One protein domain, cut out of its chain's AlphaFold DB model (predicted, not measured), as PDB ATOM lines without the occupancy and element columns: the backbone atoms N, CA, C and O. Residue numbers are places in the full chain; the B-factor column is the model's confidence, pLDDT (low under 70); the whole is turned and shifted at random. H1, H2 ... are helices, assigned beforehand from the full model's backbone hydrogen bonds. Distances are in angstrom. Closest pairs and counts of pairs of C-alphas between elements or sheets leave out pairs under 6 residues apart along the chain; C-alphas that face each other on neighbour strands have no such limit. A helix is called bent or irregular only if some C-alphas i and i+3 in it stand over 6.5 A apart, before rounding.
ATOM      1  N   ASP A   2     -30.813  64.847  75.323       51.06
ATOM      2  CA  ASP A   2     -30.544  66.032  74.493       51.06
ATOM      3  C   ASP A   2     -29.060  66.450  74.451       51.06
ATOM      4  O   ASP A   2     -28.560  66.782  73.381       51.06
ATOM      5  N   ALA A   3     -28.288  66.288  75.536       54.44
ATOM      6  CA  ALA A   3     -26.844  66.591  75.540       54.44
ATOM      7  C   ALA A   3     -26.020  65.809  74.490       54.44
ATOM      8  O   ALA A   3     -25.103  66.350  73.878       54.44
ATOM      9  N   THR A   4     -26.363  64.537  74.252       54.69
ATOM     10  CA  THR A   4     -25.747  63.696  73.210       54.69
ATOM     11  C   THR A   4     -26.160  64.112  71.801       54.69
ATOM     12  O   THR A   4     -25.360  63.981  70.888       54.69
ATOM     13  N   ARG A   5     -27.374  64.655  71.619       58.56
ATOM     14  CA  ARG A   5     -27.843  65.155  70.317       58.56
ATOM     15  C   ARG A   5     -27.163  66.469  69.949       58.56
ATOM     16  O   ARG A   5     -26.642  66.583  68.849       58.56
ATOM     17  N   MET A   6     -27.040  67.396  70.902       58.91
ATOM     18  CA  MET A   6     -26.256  68.622  70.716       58.91
ATOM     19  C   MET A   6     -24.777  68.356  70.433       58.91
ATOM     20  O   MET A   6     -24.160  69.096  69.676       58.91
ATOM     21  N   ALA A   7     -24.189  67.328  71.052       59.19
ATOM     22  CA  ALA A   7     -22.796  66.953  70.813       59.19
ATOM     23  C   ALA A   7     -22.568  66.274  69.449       59.19
ATOM     24  O   ALA A   7     -21.424  66.179  69.028       59.19
ATOM     25  N   GLU A   8     -23.622  65.798  68.778       62.69
ATOM     26  CA  GLU A   8     -23.531  65.047  67.516       62.69
ATOM     27  C   GLU A   8     -24.142  65.797  66.312       62.69
ATOM     28  O   GLU A   8     -23.928  65.379  65.174       62.69
ATOM     29  N   ASN A   9     -24.886  66.891  66.532       77.62
ATOM     30  CA  ASN A   9     -25.630  67.617  65.498       77.62
ATOM     31  C   ASN A   9     -25.322  69.130  65.484       77.62
ATOM     32  O   ASN A   9     -25.848  69.898  66.297       77.62
ATOM     33  N   ASP A  10     -24.524  69.567  64.506       80.31
ATOM     34  CA  ASP A  10     -24.128  70.972  64.325       80.31
ATOM     35  C   ASP A  10     -25.320  71.915  64.082       80.31
ATOM     36  O   ASP A  10     -25.332  73.039  64.589       80.31
ATOM     37  N   ASP A  11     -26.361  71.457  63.378       81.81
ATOM     38  CA  ASP A  11     -27.547  72.273  63.085       81.81
ATOM     39  C   ASP A  11     -28.349  72.594  64.350       81.81
ATOM     40  O   ASP A  11     -28.955  73.662  64.476       81.81
ATOM     41  N   GLU A  12     -28.389  71.658  65.296       83.88
ATOM     42  CA  GLU A  12     -29.078  71.832  66.573       83.88
ATOM     43  C   GLU A  12     -28.304  72.789  67.483       83.88
ATOM     44  O   GLU A  12     -28.895  73.701  68.067       83.88
ATOM     45  N   PHE A  13     -26.975  72.660  67.518       86.31
ATOM     46  CA  PHE A  13     -26.101  73.596  68.220       86.31
ATOM     47  C   PHE A  13     -26.237  75.027  67.671       86.31
ATOM     48  O   PHE A  13     -26.443  75.971  68.440       86.31
ATOM     49  N   ALA A  14     -26.211  75.193  66.344       86.19
ATOM     50  CA  ALA A  14     -26.382  76.490  65.693       86.19
ATOM     51  C   ALA A  14     -27.759  77.117  65.983       86.19
ATOM     52  O   ALA A  14     -27.848  78.321  66.230       86.19
ATOM     53  N   LYS A  15     -28.834  76.313  66.016       87.19
ATOM     54  CA  LYS A  15     -30.187  76.781  66.377       87.19
ATOM     55  C   LYS A  15     -30.264  77.290  67.812       87.19
ATOM     56  O   LYS A  15     -30.874  78.333  68.043       87.19
ATOM     57  N   ILE A  16     -29.651  76.580  68.758       87.50
ATOM     58  CA  ILE A  16     -29.636  76.977  70.171       87.50
ATOM     59  C   ILE A  16     -28.875  78.292  70.338       87.50
ATOM     60  O   ILE A  16     -29.397  79.228  70.943       87.50
ATOM     61  N   LEU A  17     -27.699  78.406  69.716       88.44
ATOM     62  CA  LEU A  17     -26.886  79.619  69.765       88.44
ATOM     63  C   LEU A  17     -27.591  80.823  69.118       88.44
ATOM     64  O   LEU A  17     -27.562  81.930  69.655       88.44
ATOM     65  N   ALA A  18     -28.285  80.614  67.995       87.00
ATOM     66  CA  ALA A  18     -29.052  81.658  67.316       87.00
ATOM     67  C   ALA A  18     -30.302  82.108  68.098       87.00
ATOM     68  O   ALA A  18     -30.850  83.177  67.815       87.00
ATOM     69  N   SER A  19     -30.759  81.324  69.079       86.81
ATOM     70  CA  SER A  19     -31.948  81.649  69.862       86.81
ATOM     71  C   SER A  19     -31.699  82.810  70.844       86.81
ATOM     72  O   SER A  19     -30.568  83.104  71.242       86.81
ATOM     73  N   TYR A  20     -32.777  83.514  71.203       86.44
ATOM     74  CA  TYR A  20     -32.796  84.521  72.275       86.44
ATOM     75  C   TYR A  20     -33.581  84.033  73.508       86.44
ATOM     76  O   TYR A  20     -33.813  84.803  74.441       86.44
ATOM     77  N   ASP A  21     -33.947  82.746  73.546       87.81
ATOM     78  CA  ASP A  21     -34.347  82.075  74.784       87.81
ATOM     79  C   ASP A  21     -33.077  81.694  75.555       87.81
ATOM     80  O   ASP A  21     -32.570  80.570  75.495       87.81
ATOM     81  N   ILE A  22     -32.499  82.701  76.215       88.06
ATOM     82  CA  ILE A  22     -31.221  82.578  76.924       88.06
ATOM     83  C   ILE A  22     -31.329  81.567  78.068       88.06
ATOM     84  O   ILE A  22     -30.357  80.876  78.349       88.06
ATOM     85  N   ILE A  23     -32.495  81.439  78.715       88.75
ATOM     86  CA  ILE A  23     -32.669  80.492  79.823       88.75
ATOM     87  C   ILE A  23     -32.517  79.065  79.298       88.75
ATOM     88  O   ILE A  23     -31.645  78.339  79.779       88.75
ATOM     89  N   HIS A  24     -33.291  78.709  78.268       89.62
ATOM     90  CA  HIS A  24     -33.186  77.404  77.620       89.62
ATOM     91  C   HIS A  24     -31.772  77.164  77.075       89.62
ATOM     92  O   HIS A  24     -31.179  76.118  77.322       89.62
ATOM     93  N   SER A  25     -31.190  78.156  76.396       90.62
ATOM     94  CA  SER A  25     -29.844  78.044  75.819       90.62
ATOM     95  C   SER A  25     -28.766  77.794  76.875       90.62
ATOM     96  O   SER A  25     -27.910  76.933  76.679       90.62
ATOM     97  N   CYS A  26     -28.813  78.502  78.006       90.12
ATOM     98  CA  CYS A  26     -27.894  78.292  79.124       90.12
ATOM     99  C   CYS A  26     -28.061  76.900  79.745       90.12
ATOM    100  O   CYS A  26     -27.058  76.270  80.073       90.12
ATOM    101  N   ASP A  27     -29.292  76.400  79.891       89.25
ATOM    102  CA  ASP A  27     -29.540  75.052  80.414       89.25
ATOM    103  C   ASP A  27     -29.015  73.964  79.464       89.25
ATOM    104  O   ASP A  27     -28.299  73.061  79.899       89.25
ATOM    105  N   SER A  28     -29.253  74.093  78.158       88.75
ATOM    106  CA  SER A  28     -28.718  73.161  77.160       88.75
ATOM    107  C   SER A  28     -27.183  73.187  77.098       88.75
ATOM    108  O   SER A  28     -26.534  72.138  77.070       88.75
ATOM    109  N   LEU A  29     -26.566  74.376  77.143       90.12
ATOM    110  CA  LEU A  29     -25.106  74.516  77.183       90.12
ATOM    111  C   LEU A  29     -24.505  73.968  78.484       90.12
ATOM    112  O   LEU A  29     -23.417  73.393  78.464       90.12
ATOM    113  N   ARG A  30     -25.213  74.094  79.608       88.56
ATOM    114  CA  ARG A  30     -24.816  73.502  80.887       88.56
ATOM    115  C   ARG A  30     -24.755  71.980  80.801       88.56
ATOM    116  O   ARG A  30     -23.759  71.386  81.211       88.56
ATOM    117  N   GLU A  31     -25.779  71.345  80.235       87.25
ATOM    118  CA  GLU A  31     -25.779  69.895  80.011       87.25
ATOM    119  C   GLU A  31     -24.655  69.453  79.062       87.25
ATOM    120  O   GLU A  31     -23.980  68.452  79.315       87.25
ATOM    121  N   TYR A  32     -24.406  70.234  78.008       86.69
ATOM    122  CA  TYR A  32     -23.301  70.018  77.077       86.69
ATOM    123  C   TYR A  32     -21.928  70.062  77.777       86.69
ATOM    124  O   TYR A  32     -21.099  69.167  77.584       86.69
ATOM    125  N   LEU A  33     -21.690  71.038  78.661       86.75
ATOM    126  CA  LEU A  33     -20.453  71.120  79.450       86.75
ATOM    127  C   LEU A  33     -20.289  69.932  80.405       86.75
ATOM    128  O   LEU A  33     -19.192  69.377  80.501       86.75
ATOM    129  N   ILE A  34     -21.370  69.499  81.062       85.12
ATOM    130  CA  ILE A  34     -21.366  68.327  81.952       85.12
ATOM    131  C   ILE A  34     -21.019  67.053  81.165       85.12
ATOM    132  O   ILE A  34     -20.227  66.231  81.630       85.12
ATOM    133  N   TYR A  35     -21.543  66.901  79.947       83.19
ATOM    134  CA  TYR A  35     -21.195  65.787  79.065       83.19
ATOM    135  C   TYR A  35     -19.695  65.779  78.724       83.19
ATOM    136  O   TYR A  35     -19.006  64.778  78.948       83.19
ATOM    137  N   HIS A  36     -19.148  66.914  78.274       79.44
ATOM    138  CA  HIS A  36     -17.711  67.040  77.996       79.44
ATOM    139  C   HIS A  36     -16.846  66.878  79.248       79.44
ATOM    140  O   HIS A  36     -15.689  66.447  79.168       79.44
ATOM    141  N   SER A  37     -17.412  67.192  80.410       78.31
ATOM    142  CA  SER A  37     -16.780  67.026  81.704       78.31
ATOM    143  C   SER A  37     -16.473  65.551  82.017       78.31
ATOM    144  O   SER A  37     -15.401  65.260  82.563       78.31
ATOM    145  N   GLN A  38     -17.343  64.631  81.591       79.56
ATOM    146  CA  GLN A  38     -17.304  63.200  81.919       79.56
ATOM    147  C   GLN A  38     -16.548  62.323  80.899       79.56
ATOM    148  O   GLN A  38     -16.278  61.149  81.173       79.56
ATOM    149  N   LEU A  39     -16.172  62.864  79.734       74.56
ATOM    150  CA  LEU A  39     -15.464  62.123  78.680       74.56
ATOM    151  C   LEU A  39     -14.063  61.658  79.134       74.56
ATOM    152  O   LEU A  39     -13.194  62.466  79.469       74.56
ATOM    153  N   ARG A  40     -13.818  60.338  79.094       61.69
ATOM    154  CA  ARG A  40     -12.513  59.709  79.391       61.69
ATOM    155  C   ARG A  40     -11.600  59.671  78.161       61.69
ATOM    156  O   ARG A  40     -12.080  59.626  77.034       61.69
ATOM    157  N   VAL A  41     -10.285  59.641  78.390       61.09
ATOM    158  CA  VAL A  41      -9.230  59.701  77.355       61.09
ATOM    159  C   VAL A  41      -9.336  58.538  76.347       61.09
ATOM    160  O   VAL A  41      -9.205  57.375  76.720       61.09
ATOM    161  N   GLY A  42      -9.532  58.858  75.061       64.69
ATOM    162  CA  GLY A  42      -9.612  57.940  73.916       64.69
ATOM    163  C   GLY A  42      -9.691  58.677  72.560       64.69
ATOM    164  O   GLY A  42      -9.786  59.899  72.501       64.69
ATOM    165  N   ARG A  43      -9.666  57.962  71.420       59.47
ATOM    166  CA  ARG A  43      -9.714  58.610  70.081       59.47
ATOM    167  C   ARG A  43     -10.996  59.420  69.847       59.47
ATOM    168  O   ARG A  43     -10.907  60.562  69.412       59.47
ATOM    169  N   ARG A  44     -12.165  58.865  70.199       61.75
ATOM    170  CA  ARG A  44     -13.452  59.582  70.120       61.75
ATOM    171  C   ARG A  44     -13.489  60.801  71.049       61.75
ATOM    172  O   ARG A  44     -13.963  61.848  70.639       61.75
ATOM    173  N   SER A  45     -12.887  60.722  72.242       68.25
ATOM    174  CA  SER A  45     -12.828  61.877  73.148       68.25
ATOM    175  C   SER A  45     -11.950  63.007  72.618       68.25
ATOM    176  O   SER A  45     -12.203  64.161  72.932       68.25
ATOM    177  N   ASN A  46     -10.901  62.706  71.845       69.25
ATOM    178  CA  ASN A  46     -10.042  63.741  71.267       69.25
ATOM    179  C   ASN A  46     -10.764  64.530  70.170       69.25
ATOM    180  O   ASN A  46     -10.626  65.748  70.128       69.25
ATOM    181  N   GLN A  47     -11.565  63.851  69.345       71.06
ATOM    182  CA  GLN A  47     -12.406  64.500  68.338       71.06
ATOM    183  C   GLN A  47     -13.453  65.404  68.997       71.06
ATOM    184  O   GLN A  47     -13.471  66.598  68.718       71.06
ATOM    185  N   SER A  48     -14.209  64.887  69.973       71.19
ATOM    186  CA  SER A  48     -15.189  65.689  70.720       71.19
ATOM    187  C   SER A  48     -14.543  66.864  71.470       71.19
ATOM    188  O   SER A  48     -15.142  67.923  71.619       71.19
ATOM    189  N   ARG A  49     -13.298  66.719  71.950       74.56
ATOM    190  CA  ARG A  49     -12.552  67.835  72.557       74.56
ATOM    191  C   ARG A  49     -12.160  68.897  71.532       74.56
ATOM    192  O   ARG A  49     -12.178  70.064  71.893       74.56
ATOM    193  N   SER A  50     -11.796  68.516  70.309       79.75
ATOM    194  CA  SER A  50     -11.492  69.469  69.230       79.75
ATOM    195  C   SER A  50     -12.725  70.292  68.867       79.75
ATOM    196  O   SER A  50     -12.672  71.517  68.875       79.75
ATOM    197  N   GLU A  51     -13.847  69.607  68.659       81.94
ATOM    198  CA  GLU A  51     -15.145  70.200  68.327       81.94
ATOM    199  C   GLU A  51     -15.635  71.171  69.411       81.94
ATOM    200  O   GLU A  51     -16.103  72.267  69.110       81.94
ATOM    201  N   PHE A  52     -15.436  70.831  70.690       85.81
ATOM    202  CA  PHE A  52     -15.718  71.750  71.794       85.81
ATOM    203  C   PHE A  52     -14.969  73.084  71.662       85.81
ATOM    204  O   PHE A  52     -15.552  74.137  71.900       85.81
ATOM    205  N   TYR A  53     -13.681  73.066  71.306       87.00
ATOM    206  CA  TYR A  53     -12.902  74.302  71.208       87.00
ATOM    207  C   TYR A  53     -13.276  75.137  69.980       87.00
ATOM    208  O   TYR A  53     -13.240  76.361  70.067       87.00
ATOM    209  N   GLU A  54     -13.690  74.510  68.877       84.88
ATOM    210  CA  GLU A  54     -14.278  75.229  67.738       84.88
ATOM    211  C   GLU A  54     -15.581  75.925  68.152       84.88
ATOM    212  O   GLU A  54     -15.772  77.117  67.908       84.88
ATOM    213  N   ARG A  55     -16.440  75.212  68.888       89.81
ATOM    214  CA  ARG A  55     -17.708  75.740  69.400       89.81
ATOM    215  C   ARG A  55     -17.541  76.772  70.516       89.81
ATOM    216  O   ARG A  55     -18.392  77.647  70.650       89.81
ATOM    217  N   LEU A  56     -16.456  76.721  71.292       91.00
ATOM    218  CA  LEU A  56     -16.181  77.684  72.363       91.00
ATOM    219  C   LEU A  56     -16.116  79.114  71.818       91.00
ATOM    220  O   LEU A  56     -16.727  80.004  72.401       91.00
ATOM    221  N   HIS A  57     -15.427  79.329  70.697       87.81
ATOM    222  CA  HIS A  57     -15.374  80.644  70.056       87.81
ATOM    223  C   HIS A  57     -16.761  81.153  69.666       87.81
ATOM    224  O   HIS A  57     -17.092  82.287  69.988       87.81
ATOM    225  N   LEU A  58     -17.597  80.292  69.077       91.25
ATOM    226  CA  LEU A  58     -18.968  80.641  68.691       91.25
ATOM    227  C   LEU A  58     -19.827  81.021  69.908       91.25
ATOM    228  O   LEU A  58     -20.592  81.983  69.851       91.25
ATOM    229  N   ILE A  59     -19.675  80.301  71.026       93.25
ATOM    230  CA  ILE A  59     -20.350  80.636  72.289       93.25
ATOM    231  C   ILE A  59     -19.916  82.023  72.766       93.25
ATOM    232  O   ILE A  59     -20.769  82.842  73.103       93.25
ATOM    233  N   LEU A  60     -18.610  82.306  72.785       93.44
ATOM    234  CA  LEU A  60     -18.095  83.602  73.231       93.44
ATOM    235  C   LEU A  60     -18.533  84.740  72.302       93.44
ATOM    236  O   LEU A  60     -18.980  85.776  72.793       93.44
ATOM    237  N   ASP A  61     -18.473  84.541  70.984       90.69
ATOM    238  CA  ASP A  61     -18.945  85.524  70.011       90.69
ATOM    239  C   ASP A  61     -20.414  85.862  70.242       90.69
ATOM    240  O   ASP A  61     -20.763  87.037  70.294       90.69
ATOM    241  N   ARG A  62     -21.254  84.855  70.493       91.88
ATOM    242  CA  ARG A  62     -22.678  85.070  70.753       91.88
ATOM    243  C   ARG A  62     -22.963  85.754  72.087       91.88
ATOM    244  O   ARG A  62     -23.834  86.624  72.173       91.88
ATOM    245  N   VAL A  63     -22.256  85.351  73.142       91.94
ATOM    246  CA  VAL A  63     -22.424  85.918  74.488       91.94
ATOM    247  C   VAL A  63     -22.086  87.408  74.477       91.94
ATOM    248  O   VAL A  63     -22.880  88.214  74.964       91.94
ATOM    249  N   PHE A  64     -20.940  87.761  73.888       90.62
ATOM    250  CA  PHE A  64     -20.398  89.121  73.892       90.62
ATOM    251  C   PHE A  64     -20.770  89.956  72.657       90.62
ATOM    252  O   PHE A  64     -20.442  91.139  72.621       90.62
ATOM    253  N   GLY A  65     -21.469  89.372  71.679       87.62
ATOM    254  CA  GLY A  65     -22.058  90.068  70.534       87.62
ATOM    255  C   GLY A  65     -21.111  90.354  69.365       87.62
ATOM    256  O   GLY A  65     -21.305  91.339  68.654       87.62
ATOM    257  N   ASN A  66     -20.089  89.525  69.156       85.81
ATOM    258  CA  ASN A  66     -19.120  89.680  68.063       85.81
ATOM    259  C   ASN A  66     -19.553  88.983  66.754       85.81
ATOM    260  O   ASN A  66     -18.981  89.255  65.689       85.81
ATOM    261  N   ASP A  67     -20.577  88.126  66.804       85.31
ATOM    262  CA  ASP A  67     -21.130  87.416  65.649       85.31
ATOM    263  C   ASP A  67     -22.028  88.303  64.766       85.31
ATOM    264  O   ASP A  67     -22.533  89.352  65.173       85.31
ATOM    265  N   GLU A  68     -22.265  87.869  63.528       81.62
ATOM    266  CA  GLU A  68     -23.092  88.614  62.571       81.62
ATOM    267  C   GLU A  68     -24.555  88.757  63.018       81.62
ATOM    268  O   GLU A  68     -25.171  89.796  62.773       81.62
ATOM    269  N   LEU A  69     -25.132  87.763  63.709       81.62
ATOM    270  CA  LEU A  69     -26.532  87.841  64.143       81.62
ATOM    271  C   LEU A  69     -26.714  88.924  65.205       81.62
ATOM    272  O   LEU A  69     -27.699  89.671  65.157       81.62
ATOM    273  N   SER A  70     -25.769  89.032  66.139       81.75
ATOM    274  CA  SER A  70     -25.779  90.069  67.169       81.75
ATOM    275  C   SER A  70     -25.632  91.479  66.606       81.75
ATOM    276  O   SER A  70     -26.294  92.384  67.118       81.75
ATOM    277  N   ARG A  71     -24.899  91.667  65.500       76.62
ATOM    278  CA  ARG A  71     -24.830  92.964  64.798       76.62
ATOM    279  C   ARG A  71     -26.166  93.399  64.186       76.62
ATOM    280  O   ARG A  71     -26.381  94.593  64.003       76.62
ATOM    281  N   HIS A  72     -27.056  92.459  63.859       71.88
ATOM    282  CA  HIS A  72     -28.274  92.746  63.091       71.88
ATOM    283  C   HIS A  72     -29.586  92.709  63.882       71.88
ATOM    284  O   HIS A  72     -30.530  93.381  63.469       71.88
ATOM    285  N   ARG A  73     -29.698  91.917  64.960       61.75
ATOM    286  CA  ARG A  73     -30.989  91.709  65.647       61.75
ATOM    287  C   ARG A  73     -31.111  92.470  66.963       61.75
ATOM    288  O   ARG A  73     -31.928  93.378  67.015       61.75
ATOM    289  N   TYR A  74     -30.334  92.151  68.003       66.00
ATOM    290  CA  TYR A  74     -30.494  92.801  69.320       66.00
ATOM    291  C   TYR A  74     -29.211  92.890  70.176       66.00
ATOM    292  O   TYR A  74     -29.312  93.106  71.381       66.00
ATOM    293  N   GLY A  75     -28.015  92.758  69.586       80.94
ATOM    294  CA  GLY A  75     -26.753  92.657  70.336       80.94
ATOM    295  C   GLY A  75     -26.464  91.237  70.836       80.94
ATOM    296  O   GLY A  75     -27.171  90.284  70.474       80.94
ATOM    297  N   GLY A  76     -25.394  91.075  71.619       86.25
ATOM    298  CA  GLY A  76     -25.038  89.801  72.260       86.25
ATOM    299  C   GLY A  76     -26.087  89.346  73.276       86.25
ATOM    300  O   GLY A  76     -27.002  90.098  73.621       86.25
ATOM    301  N   TRP A  77     -25.969  88.120  73.795       90.12
ATOM    302  CA  TRP A  77     -26.837  87.684  74.901       90.12
ATOM    303  C   TRP A  77     -26.711  88.594  76.127       90.12
ATOM    304  O   TRP A  77     -27.716  88.854  76.791       90.12
ATOM    305  N   LEU A  78     -25.511  89.124  76.392       87.19
ATOM    306  CA  LEU A  78     -25.277  90.032  77.512       87.19
ATOM    307  C   LEU A  78     -26.046  91.353  77.341       87.19
ATOM    308  O   LEU A  78     -26.837  91.702  78.217       87.19
ATOM    309  N   ASP A  79     -25.931  91.994  76.173       83.56
ATOM    310  CA  ASP A  79     -26.651  93.235  75.841       83.56
ATOM    311  C   ASP A  79     -28.169  93.037  75.828       83.56
ATOM    312  O   ASP A  79     -28.928  93.856  76.345       83.56
ATOM    313  N   TYR A  80     -28.634  91.934  75.234       81.00
ATOM    314  CA  TYR A  80     -30.060  91.637  75.144       81.00
ATOM    315  C   TYR A  80     -30.668  91.441  76.532       81.00
ATOM    316  O   TYR A  80     -31.709  92.018  76.836       81.00
ATOM    317  N   SER A  81     -29.998  90.674  77.396       79.06
ATOM    318  CA  SER A  81     -30.486  90.412  78.751       79.06
ATOM    319  C   SER A  81     -30.567  91.670  79.626       79.06
ATOM    320  O   SER A  81     -31.424  91.721  80.507       79.06
ATOM    321  N   ALA A  82     -29.761  92.699  79.338       74.81
ATOM    322  CA  ALA A  82     -29.829  94.001  80.001       74.81
ATOM    323  C   ALA A  82     -31.055  94.841  79.571       74.81
ATOM    324  O   ALA A  82     -31.584  95.619  80.360       74.81
ATOM    325  N   ARG A  83     -31.550  94.677  78.332       71.81
ATOM    326  CA  ARG A  83     -32.588  95.544  77.723       71.81
ATOM    327  C   ARG A  83     -34.041  95.136  78.001       71.81
ATOM    328  O   ARG A  83     -34.949  95.933  77.781       71.81
ATOM    329  N   ILE A  84     -34.300  93.901  78.433       63.00
ATOM    330  CA  ILE A  84     -35.662  93.322  78.448       63.00
ATOM    331  C   ILE A  84     -36.617  94.014  79.440       63.00
ATOM    332  O   ILE A  84     -37.831  94.000  79.214       63.00
ATOM    333  N   ASP A  85     -36.115  94.691  80.473       49.66
ATOM    334  CA  ASP A  85     -36.975  95.412  81.427       49.66
ATOM    335  C   ASP A  85     -37.641  96.664  80.840       49.66
ATOM    336  O   ASP A  85     -38.723  97.055  81.283       49.66
ATOM    337  N   ASP A  86     -37.091  97.238  79.770       45.91
ATOM    338  CA  ASP A  86     -37.652  98.445  79.159       45.91
ATOM    339  C   ASP A  86     -38.952  98.201  78.381       45.91
ATOM    340  O   ASP A  86     -39.698  99.139  78.101       45.91
ATOM    341  N   LYS A 113     -19.756  88.755 105.479       31.17
ATOM    342  CA  LYS A 113     -18.982  87.671 104.864       31.17
ATOM    343  C   LYS A 113     -19.206  87.717 103.350       31.17
ATOM    344  O   LYS A 113     -20.341  87.845 102.905       31.17
ATOM    345  N   HIS A 114     -18.144  87.522 102.564       41.00
ATOM    346  CA  HIS A 114     -18.137  87.546 101.086       41.00
ATOM    347  C   HIS A 114     -19.255  86.734 100.386       41.00
ATOM    348  O   HIS A 114     -19.586  87.014  99.239       41.00
ATOM    349  N   SER A 115     -19.881  85.751 101.047       38.66
ATOM    350  CA  SER A 115     -21.015  85.005 100.486       38.66
ATOM    351  C   SER A 115     -22.298  85.834 100.343       38.66
ATOM    352  O   SER A 115     -23.067  85.582  99.422       38.66
ATOM    353  N   GLU A 116     -22.538  86.820 101.213       43.56
ATOM    354  CA  GLU A 116     -23.782  87.614 101.224       43.56
ATOM    355  C   GLU A 116     -23.821  88.651 100.094       43.56
ATOM    356  O   GLU A 116     -24.871  88.892  99.500       43.56
ATOM    357  N   PHE A 117     -22.663  89.200  99.721       48.22
ATOM    358  CA  PHE A 117     -22.561  90.202  98.660       48.22
ATOM    359  C   PHE A 117     -22.862  89.613  97.265       48.22
ATOM    360  O   PHE A 117     -23.579  90.215  96.465       48.22
ATOM    361  N   SER A 118     -22.425  88.372  97.013       57.41
ATOM    362  CA  SER A 118     -22.733  87.639  95.774       57.41
ATOM    363  C   SER A 118     -24.228  87.334  95.588       57.41
ATOM    364  O   SER A 118     -24.693  87.187  94.457       57.41
ATOM    365  N   VAL A 119     -24.989  87.244  96.686       61.16
ATOM    366  CA  VAL A 119     -26.449  87.050  96.660       61.16
ATOM    367  C   VAL A 119     -27.136  88.379  96.356       61.16
ATOM    368  O   VAL A 119     -27.938  88.448  95.429       61.16
ATOM    369  N   PHE A 120     -26.734  89.447  97.049       68.56
ATOM    370  CA  PHE A 120     -27.248  90.801  96.838       68.56
ATOM    371  C   PHE A 120     -27.110  91.272  95.381       68.56
ATOM    372  O   PHE A 120     -28.075  91.740  94.779       68.56
ATOM    373  N   ALA A 121     -25.937  91.087  94.768       72.12
ATOM    374  CA  ALA A 121     -25.707  91.495  93.381       72.12
ATOM    375  C   ALA A 121     -26.578  90.716  92.368       72.12
ATOM    376  O   ALA A 121     -26.971  91.261  91.337       72.12
ATOM    377  N   LYS A 122     -26.929  89.454  92.661       70.38
ATOM    378  CA  LYS A 122     -27.777  88.608  91.796       70.38
ATOM    379  C   LYS A 122     -29.268  88.931  91.897       70.38
ATOM    380  O   LYS A 122     -30.019  88.650  90.955       70.38
ATOM    381  N   GLU A 123     -29.711  89.494  93.017       77.50
ATOM    382  CA  GLU A 123     -31.098  89.935  93.208       77.50
ATOM    383  C   GLU A 123     -31.435  91.168  92.357       77.50
ATOM    384  O   GLU A 123     -32.579  91.316  91.939       77.50
ATOM    385  N   MET A 124     -30.431  91.979  92.003       76.25
ATOM    386  CA  MET A 124     -30.560  93.171  91.147       76.25
ATOM    387  C   MET A 124     -30.728  92.860  89.647       76.25
ATOM    388  O   MET A 124     -30.842  93.781  88.838       76.25
ATOM    389  N   LEU A 125     -30.710  91.578  89.260       82.75
ATOM    390  CA  LEU A 125     -30.826  91.142  87.869       82.75
ATOM    391  C   LEU A 125     -32.207  90.542  87.565       82.75
ATOM    392  O   LEU A 125     -32.716  89.743  88.364       82.75
ATOM    393  N   PRO A 126     -32.768  90.798  86.366       83.00
ATOM    394  CA  PRO A 126     -33.889  90.034  85.825       83.00
ATOM    395  C   PRO A 126     -33.579  88.533  85.751       83.00
ATOM    396  O   PRO A 126     -32.421  88.130  85.636       83.00
ATOM    397  N   SER A 127     -34.607  87.679  85.749       82.81
ATOM    398  CA  SER A 127     -34.437  86.212  85.738       82.81
ATOM    399  C   SER A 127     -33.559  85.702  84.585       82.81
ATOM    400  O   SER A 127     -32.720  84.827  84.793       82.81
ATOM    401  N   ILE A 128     -33.716  86.283  83.392       84.19
ATOM    402  CA  ILE A 128     -32.926  85.963  82.195       84.19
ATOM    403  C   ILE A 128     -31.445  86.304  82.415       84.19
ATOM    404  O   ILE A 128     -30.571  85.460  82.214       84.19
ATOM    405  N   ALA A 129     -31.168  87.526  82.875       84.88
ATOM    406  CA  ALA A 129     -29.819  88.015  83.141       84.88
ATOM    407  C   ALA A 129     -29.141  87.242  84.284       84.88
ATOM    408  O   ALA A 129     -27.955  86.932  84.204       84.88
ATOM    409  N   ARG A 130     -29.902  86.849  85.314       87.38
ATOM    410  CA  ARG A 130     -29.412  86.028  86.427       87.38
ATOM    411  C   ARG A 130     -28.936  84.657  85.957       87.38
ATOM    412  O   ARG A 130     -27.853  84.235  86.347       87.38
ATOM    413  N   LYS A 131     -29.697  83.991  85.082       87.31
ATOM    414  CA  LYS A 131     -29.321  82.679  84.534       87.31
ATOM    415  C   LYS A 131     -28.047  82.753  83.689       87.31
ATOM    416  O   LYS A 131     -27.182  81.887  83.800       87.31
ATOM    417  N   LEU A 132     -27.914  83.800  82.871       89.38
ATOM    418  CA  LEU A 132     -26.697  84.056  82.096       89.38
ATOM    419  C   LEU A 132     -25.498  84.354  83.010       89.38
ATOM    420  O   LEU A 132     -24.421  83.794  82.815       89.38
ATOM    421  N   ALA A 133     -25.689  85.186  84.036       88.81
ATOM    422  CA  ALA A 133     -24.650  85.490  85.011       88.81
ATOM    423  C   ALA A 133     -24.217  84.241  85.796       88.81
ATOM    424  O   ALA A 133     -23.029  84.039  86.016       88.81
ATOM    425  N   GLU A 134     -25.144  83.357  86.172       88.19
ATOM    426  CA  GLU A 134     -24.817  82.065  86.789       88.19
ATOM    427  C   GLU A 134     -23.964  81.193  85.862       88.19
ATOM    428  O   GLU A 134     -22.926  80.690  86.296       88.19
ATOM    429  N   PHE A 135     -24.338  81.085  84.583       90.19
ATOM    430  CA  PHE A 135     -23.586  80.328  83.576       90.19
ATOM    431  C   PHE A 135     -22.152  80.848  83.375       90.19
ATOM    432  O   PHE A 135     -21.239  80.062  83.114       90.19
ATOM    433  N   LEU A 136     -21.936  82.157  83.536       90.88
ATOM    434  CA  LEU A 136     -20.623  82.801  83.431       90.88
ATOM    435  C   LEU A 136     -19.911  82.964  84.791       90.88
ATOM    436  O   LEU A 136     -18.754  83.361  84.841       90.88
ATOM    437  N   SER A 137     -20.539  82.653  85.922       87.94
ATOM    438  CA  SER A 137     -19.926  82.857  87.243       87.94
ATOM    439  C   SER A 137     -18.876  81.790  87.588       87.94
ATOM    440  O   SER A 137     -18.891  80.684  87.058       87.94
ATOM    441  N   ILE A 138     -17.946  82.106  88.492       84.50
ATOM    442  CA  ILE A 138     -16.964  81.147  89.042       84.50
ATOM    443  C   ILE A 138     -17.299  80.894  90.514       84.50
ATOM    444  O   ILE A 138     -17.384  81.851  91.282       84.50
ATOM    445  N   SER A 139     -17.451  79.634  90.932       80.44
ATOM    446  CA  SER A 139     -17.707  79.298  92.340       80.44
ATOM    447  C   SER A 139     -16.423  78.856  93.038       80.44
ATOM    448  O   SER A 139     -15.805  77.861  92.661       80.44
ATOM    449  N   ILE A 140     -16.036  79.562  94.106       70.31
ATOM    450  CA  ILE A 140     -14.894  79.164  94.944       70.31
ATOM    451  C   ILE A 140     -15.257  77.948  95.818       70.31
ATOM    452  O   ILE A 140     -14.374  77.187  96.196       70.31
ATOM    453  N   MET A 141     -16.535  77.730  96.147       60.16
ATOM    454  CA  MET A 141     -16.991  76.552  96.896       60.16
ATOM    455  C   MET A 141     -17.401  75.458  95.897       60.16
ATOM    456  O   MET A 141     -18.321  75.646  95.105       60.16
ATOM    457  N   GLU A 142     -16.643  74.361  95.868       54.75
ATOM    458  CA  GLU A 142     -16.640  73.348  94.800       54.75
ATOM    459  C   GLU A 142     -17.997  72.661  94.523       54.75
ATOM    460  O   GLU A 142     -18.782  72.419  95.440       54.75
ATOM    461  N   ARG A 143     -18.142  72.226  93.251       54.53
ATOM    462  CA  ARG A 143     -19.167  71.367  92.595       54.53
ATOM    463  C   ARG A 143     -20.160  72.023  91.627       54.53
ATOM    464  O   ARG A 143     -21.161  71.393  91.295       54.53
ATOM    465  N   ASP A 144     -19.886  73.207  91.087       60.81
ATOM    466  CA  ASP A 144     -20.670  73.675  89.933       60.81
ATOM    467  C   ASP A 144     -20.052  73.210  88.602       60.81
ATOM    468  O   ASP A 144     -19.345  73.948  87.926       60.81
ATOM    469  N   GLU A 145     -20.298  71.953  88.216       60.34
ATOM    470  CA  GLU A 145     -19.819  71.367  86.943       60.34
ATOM    471  C   GLU A 145     -20.495  71.972  85.694       60.34
ATOM    472  O   GLU A 145     -20.236  71.536  84.574       60.34
ATOM    473  N   GLY A 146     -21.388  72.948  85.876       70.12
ATOM    474  CA  GLY A 146     -22.235  73.467  84.814       70.12
ATOM    475  C   GLY A 146     -21.947  74.895  84.345       70.12
ATOM    476  O   GLY A 146     -22.545  75.331  83.365       70.12
ATOM    477  N   SER A 147     -21.070  75.634  85.026       87.25
ATOM    478  CA  SER A 147     -20.649  76.967  84.576       87.25
ATOM    479  C   SER A 147     -19.558  76.866  83.507       87.25
ATOM    480  O   SER A 147     -18.608  76.086  83.636       87.25
ATOM    481  N   LEU A 148     -19.652  77.714  82.480       89.75
ATOM    482  CA  LEU A 148     -18.634  77.832  81.438       89.75
ATOM    483  C   LEU A 148     -17.291  78.272  82.019       89.75
ATOM    484  O   LEU A 148     -16.250  77.688  81.713       89.75
ATOM    485  N   CYS A 149     -17.307  79.280  82.890       87.94
ATOM    486  CA  CYS A 149     -16.080  79.815  83.468       87.94
ATOM    487  C   CYS A 149     -15.458  78.832  84.451       87.94
ATOM    488  O   CYS A 149     -14.247  78.617  84.427       87.94
ATOM    489  N   GLN A 150     -16.281  78.164  85.261       86.94
ATOM    490  CA  GLN A 150     -15.793  77.107  86.137       86.94
ATOM    491  C   GLN A 150     -15.095  76.005  85.323       86.94
ATOM    492  O   GLN A 150     -13.971  75.623  85.653       86.94
ATOM    493  N   PHE A 151     -15.691  75.566  84.209       87.38
ATOM    494  CA  PHE A 151     -15.092  74.574  83.315       87.38
ATOM    495  C   PHE A 151     -13.743  75.035  82.730       87.38
ATOM    496  O   PHE A 151     -12.762  74.289  82.807       87.38
ATOM    497  N   ILE A 152     -13.679  76.263  82.197       90.19
ATOM    498  CA  ILE A 152     -12.482  76.843  81.554       90.19
ATOM    499  C   ILE A 152     -11.315  77.012  82.541       90.19
ATOM    500  O   ILE A 152     -10.155  76.770  82.198       90.19
ATOM    501  N   PHE A 153     -11.590  77.440  83.774       88.81
ATOM    502  CA  PHE A 153     -10.540  77.745  84.750       88.81
ATOM    503  C   PHE A 153     -10.141  76.554  85.632       88.81
ATOM    504  O   PHE A 153      -9.018  76.524  86.140       88.81
ATOM    505  N   GLN A 154     -11.011  75.556  85.808       85.56
ATOM    506  CA  GLN A 154     -10.710  74.362  86.606       85.56
ATOM    507  C   GLN A 154      -9.890  73.322  85.841       85.56
ATOM    508  O   GLN A 154      -9.139  72.555  86.450       85.56
ATOM    509  N   ARG A 155     -10.011  73.282  84.510       80.62
ATOM    510  CA  ARG A 155      -9.366  72.266  83.674       80.62
ATOM    511  C   ARG A 155      -8.152  72.819  82.940       80.62
ATOM    512  O   ARG A 155      -8.057  73.993  82.594       80.62
TER     513      ARG A 155
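AT A GLANCE: This is residues 2 to 86 and 113 to 155 of the 762 residues of the protein "Uncharacterized protein AlNc14C290G10224" of Albugo laibachii Nc14 (UniProt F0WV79). A flat, compact slab of helices has H3 in the middle, with H8 and H9 packed along it and the longest helix, H4, running alongside it the opposite way. H1 packs steeply on H3, H6 packs on H8, and residues 113 to 120, of which 114 to 120 belong to H7, stick out. The printed part has 128 residues with nine named helices, H1 to H9 in order, and no named strand: class all helix. The radius of gyration of the C-alphas is 15.4 A and the spans are 47 by 42 by 23 A.

IN THESE COORDINATES: H1, residues 2 to 8, begins at C-alpha 2 (-30.544, 66.032, 74.493). H2 is residues 10 to 18, H3 residues 22 to 38, 24.4 A long, and H4 residues 43 to 64, 32.6 A. H5 is residues 68 to 72, H6 77 to 86, H7 114 to 123, H8 127 to 136, and H9 148 to 154, ending at C-alpha 154 (-10.710, 74.362, 86.606). H6 is irregular: C-alphas 82 and 85 are 7.4 A apart.

HOW THE PARTS SIT: Packing is mostly aligned, at shallow tilts. H3 touches H8 at 25 degrees, the same way, closest C-alphas Ile 23 and Ile 128, 6.0 A. With residues 30 to 37 alone it touches H9, Leu 33 to Leu 148, C-alphas 7.2 A apart. H1 touches H3, C-alphas of Ala 3 and Tyr 32 5.2 A apart, and H2 only at the corner. H4 and H6 touch only at their ends. H5 is near H4. Every O i to N i+4 pair is within hydrogen-bond range except in H4, 16 of 18, H6, 3 of 6, and H7, 3 of 6.

THE WHOLE: C-alphas 42 and 86, the farthest apart, are 49.5 A apart. Residues 87 to 112 are not printed; the gap is 33.5 A. The link H8 to H9 is long. Mean pLDDT of the printed part is 77.4; residues 2 to 8 and 113 to 120 are among those under 70.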